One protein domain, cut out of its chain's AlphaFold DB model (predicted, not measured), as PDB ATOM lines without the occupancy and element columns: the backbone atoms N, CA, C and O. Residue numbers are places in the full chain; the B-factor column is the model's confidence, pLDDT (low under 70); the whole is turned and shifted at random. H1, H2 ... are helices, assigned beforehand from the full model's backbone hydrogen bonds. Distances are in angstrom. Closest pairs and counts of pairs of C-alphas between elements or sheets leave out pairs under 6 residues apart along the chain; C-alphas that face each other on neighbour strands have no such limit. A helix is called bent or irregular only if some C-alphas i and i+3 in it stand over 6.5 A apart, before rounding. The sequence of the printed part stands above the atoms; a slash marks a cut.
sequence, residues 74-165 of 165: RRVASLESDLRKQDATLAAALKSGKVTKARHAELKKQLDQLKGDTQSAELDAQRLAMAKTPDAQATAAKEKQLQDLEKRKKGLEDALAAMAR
ATOM      1  N   ARG A  74       4.805  -6.140  32.153       91.62
ATOM      2  CA  ARG A  74       5.684  -6.488  33.281       91.62
ATOM      3  C   ARG A  74       6.092  -7.960  33.254       91.62
ATOM      4  O   ARG A  74       7.255  -8.255  33.518       91.62
ATOM      5  N   ARG A  75       5.168  -8.874  32.929       91.06
ATOM      6  CA  ARG A  75       5.471 -10.311  32.797       91.06
ATOM      7  C   ARG A  75       6.479 -10.554  31.679       91.06
ATOM      8  O   ARG A  75       7.505 -11.177  31.930       91.06
ATOM      9  N   VAL A  76       6.235  -9.997  30.493       90.19
ATOM     10  CA  VAL A  76       7.150 -10.079  29.345       90.19
ATOM     11  C   VAL A  76       8.525  -9.520  29.710       90.19
ATOM     12  O   VAL A  76       9.520 -10.223  29.564       90.19
ATOM     13  N   ALA A  77       8.602  -8.320  30.292       90.75
ATOM     14  CA  ALA A  77       9.874  -7.725  30.706       90.75
ATOM     15  C   ALA A  77      10.631  -8.592  31.735       90.75
ATOM     16  O   ALA A  77      11.859  -8.702  31.688       90.75
ATOM     17  N   SER A  78       9.909  -9.240  32.657       92.94
ATOM     18  CA  SER A  78      10.505 -10.195  33.595       92.94
ATOM     19  C   SER A  78      11.049 -11.432  32.878       92.94
ATOM     20  O   SER A  78      12.162 -11.861  33.182       92.94
ATOM     21  N   LEU A  79      10.295 -11.994  31.927       92.31
ATOM     22  CA  LEU A  79      10.746 -13.123  31.110       92.31
ATOM     23  C   LEU A  79      12.020 -12.756  30.348       92.31
ATOM     24  O   LEU A  79      13.012 -13.473  30.448       92.31
ATOM     25  N   GLU A  80      12.042 -11.612  29.667       92.00
ATOM     26  CA  GLU A  80      13.217 -11.147  28.930       92.00
ATOM     27  C   GLU A  80      14.450 -10.969  29.822       92.00
ATOM     28  O   GLU A  80      15.550 -11.398  29.462       92.00
ATOM     29  N   SER A  81      14.278 -10.342  30.990       93.69
ATOM     30  CA  SER A  81      15.358 -10.140  31.959       93.69
ATOM     31  C   SER A  81      15.965 -11.471  32.397       93.69
ATOM     32  O   SER A  81      17.186 -11.636  32.411       93.69
ATOM     33  N   ASP A  82      15.122 -12.458  32.687       92.31
ATOM     34  CA  ASP A  82      15.596 -13.757  33.139       92.31
ATOM     35  C   ASP A  82      16.214 -14.579  32.003       92.31
ATOM     36  O   ASP A  82      17.245 -15.213  32.220       92.31
ATOM     37  N   LEU A  83      15.691 -14.496  30.775       92.50
ATOM     38  CA  LEU A  83      16.331 -15.100  29.599       92.50
ATOM     39  C   LEU A  83      17.727 -14.516  29.347       92.50
ATOM     40  O   LEU A  83      18.645 -15.251  28.985       92.50
ATOM     41  N   ARG A  84      17.925 -13.210  29.576       93.06
ATOM     42  CA  ARG A  84      19.256 -12.578  29.499       93.06
ATOM     43  C   ARG A  84      20.198 -13.107  30.582       93.06
ATOM     44  O   ARG A  84      21.358 -13.385  30.285       93.06
ATOM     45  N   LYS A  85      19.717 -13.287  31.817       92.81
ATOM     46  CA  LYS A  85      20.515 -13.899  32.897       92.81
ATOM     47  C   LYS A  85      20.888 -15.344  32.565       92.81
ATOM     48  O   LYS A  85      22.040 -15.722  32.739       92.81
ATOM     49  N   GLN A  86      19.942 -16.136  32.061       91.38
ATOM     50  CA  GLN A  86      20.178 -17.524  31.658       91.38
ATOM     51  C   GLN A  86      21.222 -17.625  30.538       91.38
ATOM     52  O   GLN A  86      22.104 -18.477  30.606       91.38
ATOM     53  N   ASP A  87      21.181 -16.720  29.559       92.50
ATOM     54  CA  ASP A  87      22.176 -16.625  28.484       92.50
ATOM     55  C   ASP A  87      23.581 -16.308  29.029       92.50
ATOM     56  O   ASP A  87      24.563 -16.965  28.674       92.50
ATOM     57  N   ALA A  88      23.683 -15.366  29.974       92.00
ATOM     58  CA  ALA A  88      24.943 -15.056  30.650       92.00
ATOM     59  C   ALA A  88      25.476 -16.249  31.466       92.00
ATOM     60  O   ALA A  88      26.669 -16.562  31.399       92.00
ATOM     61  N   THR A  89      24.601 -16.954  32.188       91.12
ATOM     62  CA  THR A  89      24.946 -18.171  32.938       91.12
ATOM     63  C   THR A  89      25.419 -19.284  32.008       91.12
ATOM     64  O   THR A  89      26.428 -19.928  32.293       91.12
ATOM     65  N   LEU A  90      24.748 -19.489  30.873       91.38
ATOM     66  CA  LEU A  90      25.125 -20.492  29.882       91.38
ATOM     67  C   LEU A  90      26.505 -20.186  29.273       91.38
ATOM     68  O   LEU A  90      27.353 -21.078  29.172       91.38
ATOM     69  N   ALA A  91      26.772 -18.919  28.946       91.25
ATOM     70  CA  ALA A  91      28.079 -18.479  28.465       91.25
ATOM     71  C   ALA A  91      29.183 -18.665  29.525       91.25
ATOM     72  O   ALA A  91      30.296 -19.087  29.201       91.25
ATOM     73  N   ALA A  92      28.890 -18.388  30.799       90.94
ATOM     74  CA  ALA A  92      29.819 -18.617  31.905       90.94
ATOM     75  C   ALA A  92      30.082 -20.115  32.144       90.94
ATOM     76  O   ALA A  92      31.228 -20.512  32.372       90.94
ATOM     77  N   ALA A  93      29.056 -20.962  32.034       89.19
ATOM     78  CA  ALA A  93      29.178 -22.416  32.135       89.19
ATOM     79  C   ALA A  93      30.065 -22.992  31.020       89.19
ATOM     80  O   ALA A  93      30.877 -23.878  31.278       89.19
ATOM     81  N   LEU A  94      29.975 -22.452  29.798       91.56
ATOM     82  CA  LEU A  94      30.857 -22.852  28.699       91.56
ATOM     83  C   LEU A  94      32.308 -22.443  28.964       91.56
ATOM     84  O   LEU A  94      33.216 -23.253  28.789       91.56
ATOM     85  N   LYS A  95      32.533 -21.203  29.416       90.81
ATOM     86  CA  LYS A  95      33.880 -20.699  29.738       90.81
ATOM     87  C   LYS A  95      34.540 -21.470  30.882       90.81
ATOM     88  O   LYS A  95      35.743 -21.689  30.845       90.81
ATOM     89  N   SER A  96      33.758 -21.883  31.875       91.62
ATOM     90  CA  SER A  96      34.228 -22.682  33.015       91.62
ATOM     91  C   SER A  96      34.298 -24.187  32.729       91.62
ATOM     92  O   SER A  96      34.642 -24.954  33.622       91.62
ATOM     93  N   GLY A  97      33.972 -24.627  31.507       89.00
ATOM     94  CA  GLY A  97      34.014 -26.038  31.117       89.00
ATOM     95  C   GLY A  97      32.921 -26.911  31.745       89.00
ATOM     96  O   GLY A  97      32.935 -28.123  31.547       89.00
ATOM     97  N   LYS A  98      31.952 -26.321  32.456       88.38
ATOM     98  CA  LYS A  98      30.811 -27.032  33.059       88.38
ATOM     99  C   LYS A  98      29.841 -27.596  32.021       88.38
ATOM    100  O   LYS A  98      29.068 -28.498  32.317       88.38
ATOM    101  N   VAL A  99      29.866 -27.068  30.796       89.00
ATOM    102  CA  VAL A  99      29.045 -27.553  29.684       89.00
ATOM    103  C   VAL A  99      29.895 -27.730  28.428       89.00
ATOM    104  O   VAL A  99      30.793 -26.938  28.141       89.00
ATOM    105  N   THR A 100      29.602 -28.770  27.646       90.38
ATOM    106  CA  THR A 100      30.271 -28.993  26.358       90.38
ATOM    107  C   THR A 100      29.782 -27.991  25.310       90.38
ATOM    108  O   THR A 100      28.654 -27.500  25.381       90.38
ATOM    109  N   LYS A 101      30.593 -27.726  24.276       91.00
ATOM    110  CA  LYS A 101      30.195 -26.856  23.149       91.00
ATOM    111  C   LYS A 101      28.899 -27.325  22.474       91.00
ATOM    112  O   LYS A 101      28.052 -26.499  22.152       91.00
ATOM    113  N   ALA A 102      28.731 -28.639  22.304       90.69
ATOM    114  CA  ALA A 102      27.529 -29.223  21.713       90.69
ATOM    115  C   ALA A 102      26.286 -28.968  22.580       90.69
ATOM    116  O   ALA A 102      25.259 -28.516  22.081       90.69
ATOM    117  N   ARG A 103      26.396 -29.181  23.899       88.75
ATOM    118  CA  ARG A 103      25.288 -28.935  24.828       88.75
ATOM    119  C   ARG A 103      24.972 -27.443  24.968       88.75
ATOM    120  O   ARG A 103      23.802 -27.084  25.042       88.75
ATOM    121  N   HIS A 104      25.987 -26.580  24.932       92.25
ATOM    122  CA  HIS A 104      25.803 -25.132  24.872       92.25
ATOM    123  C   HIS A 104      25.030 -24.706  23.620       92.25
ATOM    124  O   HIS A 104      24.092 -23.927  23.735       92.25
ATOM    125  N   ALA A 105      25.398 -25.205  22.435       92.69
ATOM    126  CA  ALA A 105      24.719 -24.854  21.187       92.69
ATOM    127  C   ALA A 105      23.226 -25.227  21.216       92.69
ATOM    128  O   ALA A 105      22.388 -24.422  20.812       92.69
ATOM    129  N   GLU A 106      22.892 -26.398  21.761       91.75
ATOM    130  CA  GLU A 106      21.502 -26.834  21.921       91.75
ATOM    131  C   GLU A 106      20.718 -25.926  22.879       91.75
ATOM    132  O   GLU A 106      19.659 -25.409  22.529       91.75
ATOM    133  N   LEU A 107      21.262 -25.660  24.068       91.06
ATOM    134  CA  LEU A 107      20.608 -24.786  25.048       91.06
ATOM    135  C   LEU A 107      20.482 -23.348  24.543       91.06
ATOM    136  O   LEU A 107      19.475 -22.689  24.791       91.06
ATOM    137  N   LYS A 108      21.477 -22.867  23.792       93.00
ATOM    138  CA  LYS A 108      21.446 -21.542  23.176       93.00
ATOM    139  C   LYS A 108      20.342 -21.445  22.129       93.00
ATOM    140  O   LYS A 108      19.624 -20.452  22.113       93.00
ATOM    141  N   LYS A 109      20.153 -22.486  21.313       94.06
ATOM    142  CA  LYS A 109      19.046 -22.563  20.351       94.06
ATOM    143  C   LYS A 109      17.688 -22.530  21.054       94.06
ATOM    144  O   LYS A 109      16.806 -21.797  20.620       94.06
ATOM    145  N   GLN A 110      17.536 -23.271  22.152       91.50
ATOM    146  CA  GLN A 110      16.306 -23.265  22.953       91.50
ATOM    147  C   GLN A 110      16.039 -21.889  23.583       91.50
ATOM    148  O   GLN A 110      14.908 -21.409  23.547       91.50
ATOM    149  N   LEU A 111      17.076 -21.222  24.100       92.25
ATOM    150  CA  LEU A 111      16.980 -19.852  24.612       92.25
ATOM    151  C   LEU A 111      16.600 -18.847  23.523       92.25
ATOM    152  O   LEU A 111      15.751 -17.993  23.758       92.25
ATOM    153  N   ASP A 112      17.211 -18.930  22.342       93.00
ATOM    154  CA  ASP A 112      16.923 -18.016  21.234       93.00
ATOM    155  C   ASP A 112      15.511 -18.220  20.688       93.00
ATOM    156  O   ASP A 112      14.815 -17.243  20.413       93.00
ATOM    157  N   GLN A 113      15.053 -19.471  20.616       94.00
ATOM    158  CA  GLN A 113      13.665 -19.777  20.300       94.00
ATOM    159  C   GLN A 113      12.720 -19.172  21.344       94.00
ATOM    160  O   GLN A 113      11.758 -18.505  20.980       94.00
ATOM    161  N   LEU A 114      13.022 -19.319  22.636       93.06
ATOM    162  CA  LEU A 114      12.182 -18.779  23.705       93.06
ATOM    163  C   LEU A 114      12.169 -17.241  23.737       93.06
ATOM    164  O   LEU A 114      11.137 -16.639  24.036       93.06
ATOM    165  N   LYS A 115      13.289 -16.594  23.391       92.31
ATOM    166  CA  LYS A 115      13.358 -15.139  23.176       92.31
ATOM    167  C   LYS A 115      12.467 -14.716  22.007       92.31
ATOM    168  O   LYS A 115      11.704 -13.768  22.154       92.31
ATOM    169  N   GLY A 116      12.525 -15.436  20.885       93.31
ATOM    170  CA  GLY A 116      11.657 -15.196  19.728       93.31
ATOM    171  C   GLY A 116      10.173 -15.355  20.066       93.31
ATOM    172  O   GLY A 116       9.376 -14.466  19.769       93.31
ATOM    173  N   ASP A 117       9.812 -16.433  20.768       92.00
ATOM    174  CA  ASP A 117       8.435 -16.668  21.205       92.00
ATOM    175  C   ASP A 117       7.966 -15.557  22.170       92.00
ATOM    176  O   ASP A 117       6.847 -15.058  22.045       92.00
ATOM    177  N   THR A 118       8.832 -15.096  23.081       91.75
ATOM    178  CA  THR A 118       8.530 -13.988  24.011       91.75
ATOM    179  C   THR A 118       8.279 -12.672  23.270       91.75
ATOM    180  O   THR A 118       7.303 -11.985  23.564       91.75
ATOM    181  N   GLN A 119       9.100 -12.349  22.267       91.50
ATOM    182  CA  GLN A 119       8.907 -11.165  21.421       91.50
ATOM    183  C   GLN A 119       7.614 -11.251  20.605       91.50
ATOM    184  O   GLN A 119       6.898 -10.261  20.469       91.50
ATOM    185  N   SER A 120       7.273 -12.435  20.088       90.62
ATOM    186  CA  SER A 120       5.996 -12.624  19.392       90.62
ATOM    187  C   SER A 120       4.799 -12.415  20.323       90.62
ATOM    188  O   SER A 120       3.869 -11.699  19.959       90.62
ATOM    189  N   ALA A 121       4.863 -12.933  21.555       88.62
ATOM    190  CA  ALA A 121       3.822 -12.744  22.559       88.62
ATOM    191  C   ALA A 121       3.667 -11.270  22.970       88.62
ATOM    192  O   ALA A 121       2.548 -10.815  23.207       88.62
ATOM    193  N   GLU A 122       4.760 -10.502  23.019       88.44
ATOM    194  CA  GLU A 122       4.707  -9.055  23.250       88.44
ATOM    195  C   GLU A 122       3.973  -8.321  22.123       88.44
ATOM    196  O   GLU A 122       3.073  -7.519  22.383       88.44
ATOM    197  N   LEU A 123       4.323  -8.621  20.869       88.25
ATOM    198  CA  LEU A 123       3.678  -8.022  19.703       88.25
ATOM    199  C   LEU A 123       2.188  -8.373  19.647       88.25
ATOM    200  O   LEU A 123       1.366  -7.510  19.342       88.25
ATOM    201  N   ASP A 124       1.824  -9.611  19.977       86.75
ATOM    202  CA  ASP A 124       0.429 -10.040  20.025       86.75
ATOM    203  C   ASP A 124      -0.333  -9.379  21.183       86.75
ATOM    204  O   ASP A 124      -1.444  -8.888  20.977       86.75
ATOM    205  N   ALA A 125       0.277  -9.238  22.365       85.12
ATOM    206  CA  ALA A 125      -0.304  -8.469  23.466       85.12
ATOM    207  C   ALA A 125      -0.521  -6.995  23.078       85.12
ATOM    208  O   ALA A 125      -1.570  -6.419  23.370       85.12
ATOM    209  N   GLN A 126       0.427  -6.388  22.358       84.62
ATOM    210  CA  GLN A 126       0.302  -5.019  21.861       84.62
ATOM    211  C   GLN A 126      -0.784  -4.889  20.782       84.62
ATOM    212  O   GLN A 126      -1.538  -3.918  20.778       84.62
ATOM    213  N   ARG A 127      -0.931  -5.877  19.895       85.81
ATOM    214  CA  ARG A 127      -2.025  -5.908  18.911       85.81
ATOM    215  C   ARG A 127      -3.388  -6.010  19.587       85.81
ATOM    216  O   ARG A 127      -4.292  -5.261  19.230       85.81
ATOM    217  N   LEU A 128      -3.523  -6.884  20.586       83.19
ATOM    218  CA  LEU A 128      -4.758  -7.039  21.358       83.19
ATOM    219  C   LEU A 128      -5.097  -5.782  22.160       83.19
ATOM    220  O   LEU A 128      -6.260  -5.394  22.231       83.19
ATOM    221  N   ALA A 129      -4.082  -5.097  22.687       78.75
ATOM    222  CA  ALA A 129      -4.235  -3.807  23.349       78.75
ATOM    223  C   ALA A 129      -4.836  -2.732  22.430       78.75
ATOM    224  O   ALA A 129      -5.663  -1.929  22.859       78.75
ATOM    225  N   MET A 130      -4.409  -2.714  21.165       80.69
ATOM    226  CA  MET A 130      -4.841  -1.734  20.164       80.69
ATOM    227  C   MET A 130      -6.133  -2.143  19.439       80.69
ATOM    228  O   MET A 130      -6.677  -1.357  18.656       80.69
ATOM    229  N   ALA A 131      -6.644  -3.353  19.682       81.75
ATOM    230  CA  ALA A 131      -7.866  -3.839  19.064       81.75
ATOM    231  C   ALA A 131      -9.089  -3.057  19.571       81.75
ATOM    232  O   ALA A 131      -9.340  -2.924  20.772       81.75
ATOM    233  N   LYS A 132      -9.896  -2.552  18.629       71.25
ATOM    234  CA  LYS A 132     -11.129  -1.809  18.941       71.25
ATOM    235  C   LYS A 132     -12.168  -2.705  19.617       71.25
ATOM    236  O   LYS A 132     -12.854  -2.282  20.546       71.25
ATOM    237  N   THR A 133     -12.254  -3.954  19.173       73.50
ATOM    238  CA  THR A 133     -13.182  -4.960  19.690       73.50
ATOM    239  C   THR A 133     -12.460  -5.932  20.620       73.50
ATOM    240  O   THR A 133     -11.401  -6.438  20.250       73.50
ATOM    241  N   PRO A 134     -13.016  -6.217  21.810       69.50
ATOM    242  CA  PRO A 134     -12.469  -7.241  22.686       69.50
ATOM    243  C   PRO A 134     -12.703  -8.624  22.076       69.50
ATOM    244  O   PRO A 134     -13.843  -9.000  21.809       69.50
ATOM    245  N   ASP A 135     -11.623  -9.376  21.890       79.81
ATOM    246  CA  ASP A 135     -11.666 -10.783  21.506       79.81
ATOM    247  C   ASP A 135     -11.262 -11.640  22.712       79.81
ATOM    248  O   ASP A 135     -10.088 -11.727  23.076       79.81
ATOM    249  N   ALA A 136     -12.258 -12.258  23.349       81.50
ATOM    250  CA  ALA A 136     -12.056 -13.106  24.519       81.50
ATOM    251  C   ALA A 136     -11.266 -14.387  24.204       81.50
ATOM    252  O   ALA A 136     -10.600 -14.936  25.082       81.50
ATOM    253  N   GLN A 137     -11.335 -14.886  22.965       85.12
ATOM    254  CA  GLN A 137     -10.566 -16.060  22.563       85.12
ATOM    255  C   GLN A 137      -9.096 -15.693  22.398       85.12
ATOM    256  O   GLN A 137      -8.228 -16.424  22.875       85.12
ATOM    257  N   ALA A 138      -8.816 -14.544  21.786       83.62
ATOM    258  CA  ALA A 138      -7.447 -14.095  21.589       83.62
ATOM    259  C   ALA A 138      -6.756 -13.713  22.911       83.62
ATOM    260  O   ALA A 138      -5.590 -14.057  23.107       83.62
ATOM    261  N   THR A 139      -7.467 -13.103  23.870       82.25
ATOM    262  CA  THR A 139      -6.907 -12.853  25.213       82.25
ATOM    263  C   THR A 139      -6.648 -14.148  25.984       82.25
ATOM    264  O   THR A 139      -5.596 -14.287  26.610       82.25
ATOM    265  N   ALA A 140      -7.547 -15.134  25.896       86.50
ATOM    266  CA  ALA A 140      -7.338 -16.447  26.507       86.50
ATOM    267  C   ALA A 140      -6.174 -17.218  25.858       86.50
ATOM    268  O   ALA A 140      -5.416 -17.896  26.554       86.50
ATOM    269  N   ALA A 141      -6.010 -17.112  24.537       87.69
ATOM    270  CA  ALA A 141      -4.886 -17.703  23.817       87.69
ATOM    271  C   ALA A 141      -3.552 -17.071  24.245       87.69
ATOM    272  O   ALA A 141      -2.621 -17.803  24.580       87.69
ATOM    273  N   LYS A 142      -3.493 -15.736  24.333       89.00
ATOM    274  CA  LYS A 142      -2.336 -14.987  24.845       89.00
ATOM    275  C   LYS A 142      -1.961 -15.424  26.260       89.00
ATOM    276  O   LYS A 142      -0.794 -15.679  26.545       89.00
ATOM    277  N   GLU A 143      -2.940 -15.556  27.154       88.75
ATOM    278  CA  GLU A 143      -2.674 -15.992  28.529       88.75
ATOM    279  C   GLU A 143      -2.091 -17.412  28.575       88.75
ATOM    280  O   GLU A 143      -1.121 -17.660  29.291       88.75
ATOM    281  N   LYS A 144      -2.616 -18.337  27.761       90.81
ATOM    282  CA  LYS A 144      -2.030 -19.680  27.631       90.81
ATOM    283  C   LYS A 144      -0.601 -19.631  27.095       90.81
ATOM    284  O   LYS A 144       0.262 -20.318  27.634       90.81
ATOM    285  N   GLN A 145      -0.338 -18.801  26.085       90.06
ATOM    286  CA  GLN A 145       1.008 -18.617  25.544       90.06
ATOM    287  C   GLN A 145       1.978 -18.120  26.624       90.06
ATOM    288  O   GLN A 145       3.035 -18.718  26.798       90.06
ATOM    289  N   LEU A 146       1.611 -17.099  27.406       90.31
ATOM    290  CA  LEU A 146       2.451 -16.595  28.502       90.31
ATOM    291  C   LEU A 146       2.734 -17.673  29.558       90.31
ATOM    292  O   LEU A 146       3.874 -17.817  29.998       90.31
ATOM    293  N   GLN A 147       1.735 -18.476  29.923       92.75
ATOM    294  CA  GLN A 147       1.918 -19.579  30.873       92.75
ATOM    295  C   GLN A 147       2.840 -20.675  30.331       92.75
ATOM    296  O   GLN A 147       3.659 -21.228  31.070       92.75
ATOM    297  N   ASP A 148       2.728 -21.005  29.048       92.31
ATOM    298  CA  ASP A 148       3.603 -21.991  28.419       92.31
ATOM    299  C   ASP A 148       5.044 -21.475  28.313       92.31
ATOM    300  O   ASP A 148       5.983 -22.238  28.561       92.31
ATOM    301  N   LEU A 149       5.237 -20.180  28.043       92.25
ATOM    302  CA  LEU A 149       6.551 -19.530  28.085       92.25
ATOM    303  C   LEU A 149       7.160 -19.580  29.487       92.25
ATOM    304  O   LEU A 149       8.324 -19.954  29.634       92.25
ATOM    305  N   GLU A 150       6.379 -19.275  30.521       92.81
ATOM    306  CA  GLU A 150       6.816 -19.352  31.918       92.81
ATOM    307  C   GLU A 150       7.239 -20.779  32.301       92.81
ATOM    308  O   GLU A 150       8.289 -20.974  32.922       92.81
ATOM    309  N   LYS A 151       6.480 -21.798  31.879       93.12
ATOM    310  CA  LYS A 151       6.833 -23.209  32.108       93.12
ATOM    311  C   LYS A 151       8.114 -23.608  31.380       93.12
ATOM    312  O   LYS A 151       8.986 -24.229  31.986       93.12
ATOM    313  N   ARG A 152       8.250 -23.250  30.098       90.38
ATOM    314  CA  ARG A 152       9.451 -23.546  29.295       90.38
ATOM    315  C   ARG A 152      10.687 -22.868  29.876       90.38
ATOM    316  O   ARG A 152      11.722 -23.514  30.024       90.38
ATOM    317  N   LYS A 153      10.558 -21.599  30.270       92.88
ATOM    318  CA  LYS A 153      11.606 -20.851  30.970       92.88
ATOM    319  C   LYS A 153      12.033 -21.571  32.245       92.88
ATOM    320  O   LYS A 153      13.230 -21.742  32.459       92.88
ATOM    321  N   LYS A 154      11.079 -21.989  33.083       92.75
ATOM    322  CA  LYS A 154      11.381 -22.696  34.332       92.75
ATOM    323  C   LYS A 154      12.113 -24.014  34.071       92.75
ATOM    324  O   LYS A 154      13.109 -24.292  34.724       92.75
ATOM    325  N   GLY A 155      11.691 -24.776  33.061       89.31
ATOM    326  CA  GLY A 155      12.392 -25.996  32.654       89.31
ATOM    327  C   GLY A 155      13.843 -25.747  32.219       89.31
ATOM    328  O   GLY A 155      14.733 -26.517  32.578       89.31
ATOM    329  N   LEU A 156      14.106 -24.654  31.491       88.44
ATOM    330  CA  LEU A 156      15.473 -24.241  31.143       88.44
ATOM    331  C   LEU A 156      16.278 -23.799  32.367       88.44
ATOM    332  O   LEU A 156      17.461 -24.121  32.464       88.44
ATOM    333  N   GLU A 157      15.650 -23.092  33.302       89.69
ATOM    334  CA  GLU A 157      16.274 -22.678  34.558       89.69
ATOM    335  C   GLU A 157      16.705 -23.885  35.394       89.69
ATOM    336  O   GLU A 157      17.859 -23.957  35.816       89.69
ATOM    337  N   ASP A 158      15.820 -24.867  35.553       89.75
ATOM    338  CA  ASP A 158      16.098 -26.103  36.282       89.75
ATOM    339  C   ASP A 158      17.218 -26.907  35.601       89.75
ATOM    340  O   ASP A 158      18.120 -27.417  36.271       89.75
ATOM    341  N   ALA A 159      17.225 -26.966  34.264       85.19
ATOM    342  CA  ALA A 159      18.299 -27.603  33.505       85.19
ATOM    343  C   ALA A 159      19.646 -26.885  33.699       85.19
ATOM    344  O   ALA A 159      20.669 -27.545  33.885       85.19
ATOM    345  N   LEU A 160      19.656 -25.547  33.686       84.25
ATOM    346  CA  LEU A 160      20.842 -24.727  33.967       84.25
ATOM    347  C   LEU A 160      21.344 -24.923  35.401       84.25
ATOM    348  O   LEU A 160      22.545 -25.100  35.603       84.25
ATOM    349  N   ALA A 161      20.441 -24.958  36.379       86.12
ATOM    350  CA  ALA A 161      20.778 -25.193  37.777       86.12
ATOM    351  C   ALA A 161      21.353 -26.600  38.000       86.12
ATOM    352  O   ALA A 161      22.323 -26.753  38.741       86.12
ATOM    353  N   ALA A 162      20.807 -27.617  37.329       85.19
ATOM    354  CA  ALA A 162      21.315 -28.984  37.393       85.19
ATOM    355  C   ALA A 162      22.734 -29.120  36.819       85.19
ATOM    356  O   ALA A 162      23.504 -29.927  37.322       85.19
ATOM    357  N   MET A 163      23.098 -28.319  35.810       73.50
ATOM    358  CA  MET A 163      24.457 -28.296  35.241       73.50
ATOM    359  C   MET A 163      25.451 -27.446  36.049       73.50
ATOM    360  O   MET A 163      26.654 -27.505  35.808       73.50
ATOM    361  N   ALA A 164      24.963 -26.595  36.955       68.69
ATOM    362  CA  ALA A 164      25.806 -25.742  37.787       68.69
ATOM    363  C   ALA A 164      26.267 -26.419  39.091       68.69
ATOM    364  O   ALA A 164      27.231 -25.921  39.689       68.69
ATOM    365  N   ARG A 165      25.576 -27.496  39.500       59.28
ATOM    366  CA  ARG A 165      25.911 -28.390  40.620       59.28
ATOM    367  C   ARG A 165      26.996 -29.377  40.217       59.28
ATOM    368  O   ARG A 165      27.868 -29.620  41.076       59.28
TER     369      ARG A 165
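This is residues 74 to 165 of the 165 residues of an uncharacterized protein of Pseudorhodoferax sp. Leaf267 (UniProt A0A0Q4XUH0). Three long helices lie side by side in an up-and-down bundle, each running against the one before it, and together they make a slender rod. H2 and H3 are the long pair, the shorter H1 packs on both of them, and the turn from H2 to H3, residues 130 to 137, sticks out at one end. The printed part has 92 residues with three named helices, in the order H1, H2, H3, and no named strand; the class is all helix. The whole is loose, with a radius of gyration of the C-alphas of 15.6 A, and its C-alphas span 53 by 21 by 17 A.

The printed part begins with H1, residues 74 to 95, which measures 31.8 A from first to last C-alpha; C-alpha 74 is at (5.684, -6.488, 33.281). After a tight link of 5 residues comes H2, residues 101 to 130, the longest helix by residues, 43.2 A long, with C-alpha 101 at (30.195, -26.856, 23.149). A second tight link of 5 residues leads to H3, residues 136 to 164, 42.1 A long, which ends with C-alpha 164 at (25.806, -25.742, 37.787). None of the three helices is bent.

H1 and H2 form a helical hairpin: they touch and run opposite ways at a shallow tilt of 12 degrees. Their closest C-alphas, those of Val 76 and Glu 122, are 6.6 A apart. H2 and H3 form a second helical hairpin, touching and running opposite ways at a shallow tilt of 23 degrees. Here the closest C-alphas are those of Ala 121 and Lys 142, 6.9 A apart. H3 also touches H1 and runs the same way at a shallow tilt of 24 degrees; the closest C-alphas, those of Gln 86 and Glu 157, are 7.1 A apart. From centre to centre, H1 and H2 are 11.7 A apart, H2 and H3 10.5 A, and H1 and H3 13.7 A. In H1, H2 and H3 every O i to N i+4 pair is within hydrogen-bond range.

The two C-alphas farthest apart, those of Gly 97 and Thr 133, are 52.9 A from each other. Residues 130 to 137 stand free, of which 130 belongs to H2 and 136 to 137 to H3; without them the body spans 45 by 20 by 17 A. The printed part has no cut, and neither link is long. It ends at Arg 165, the chain's last residue. The mean pLDDT of the printed part is 88.3, and residue 134 and residues 164 to 165 are under 70.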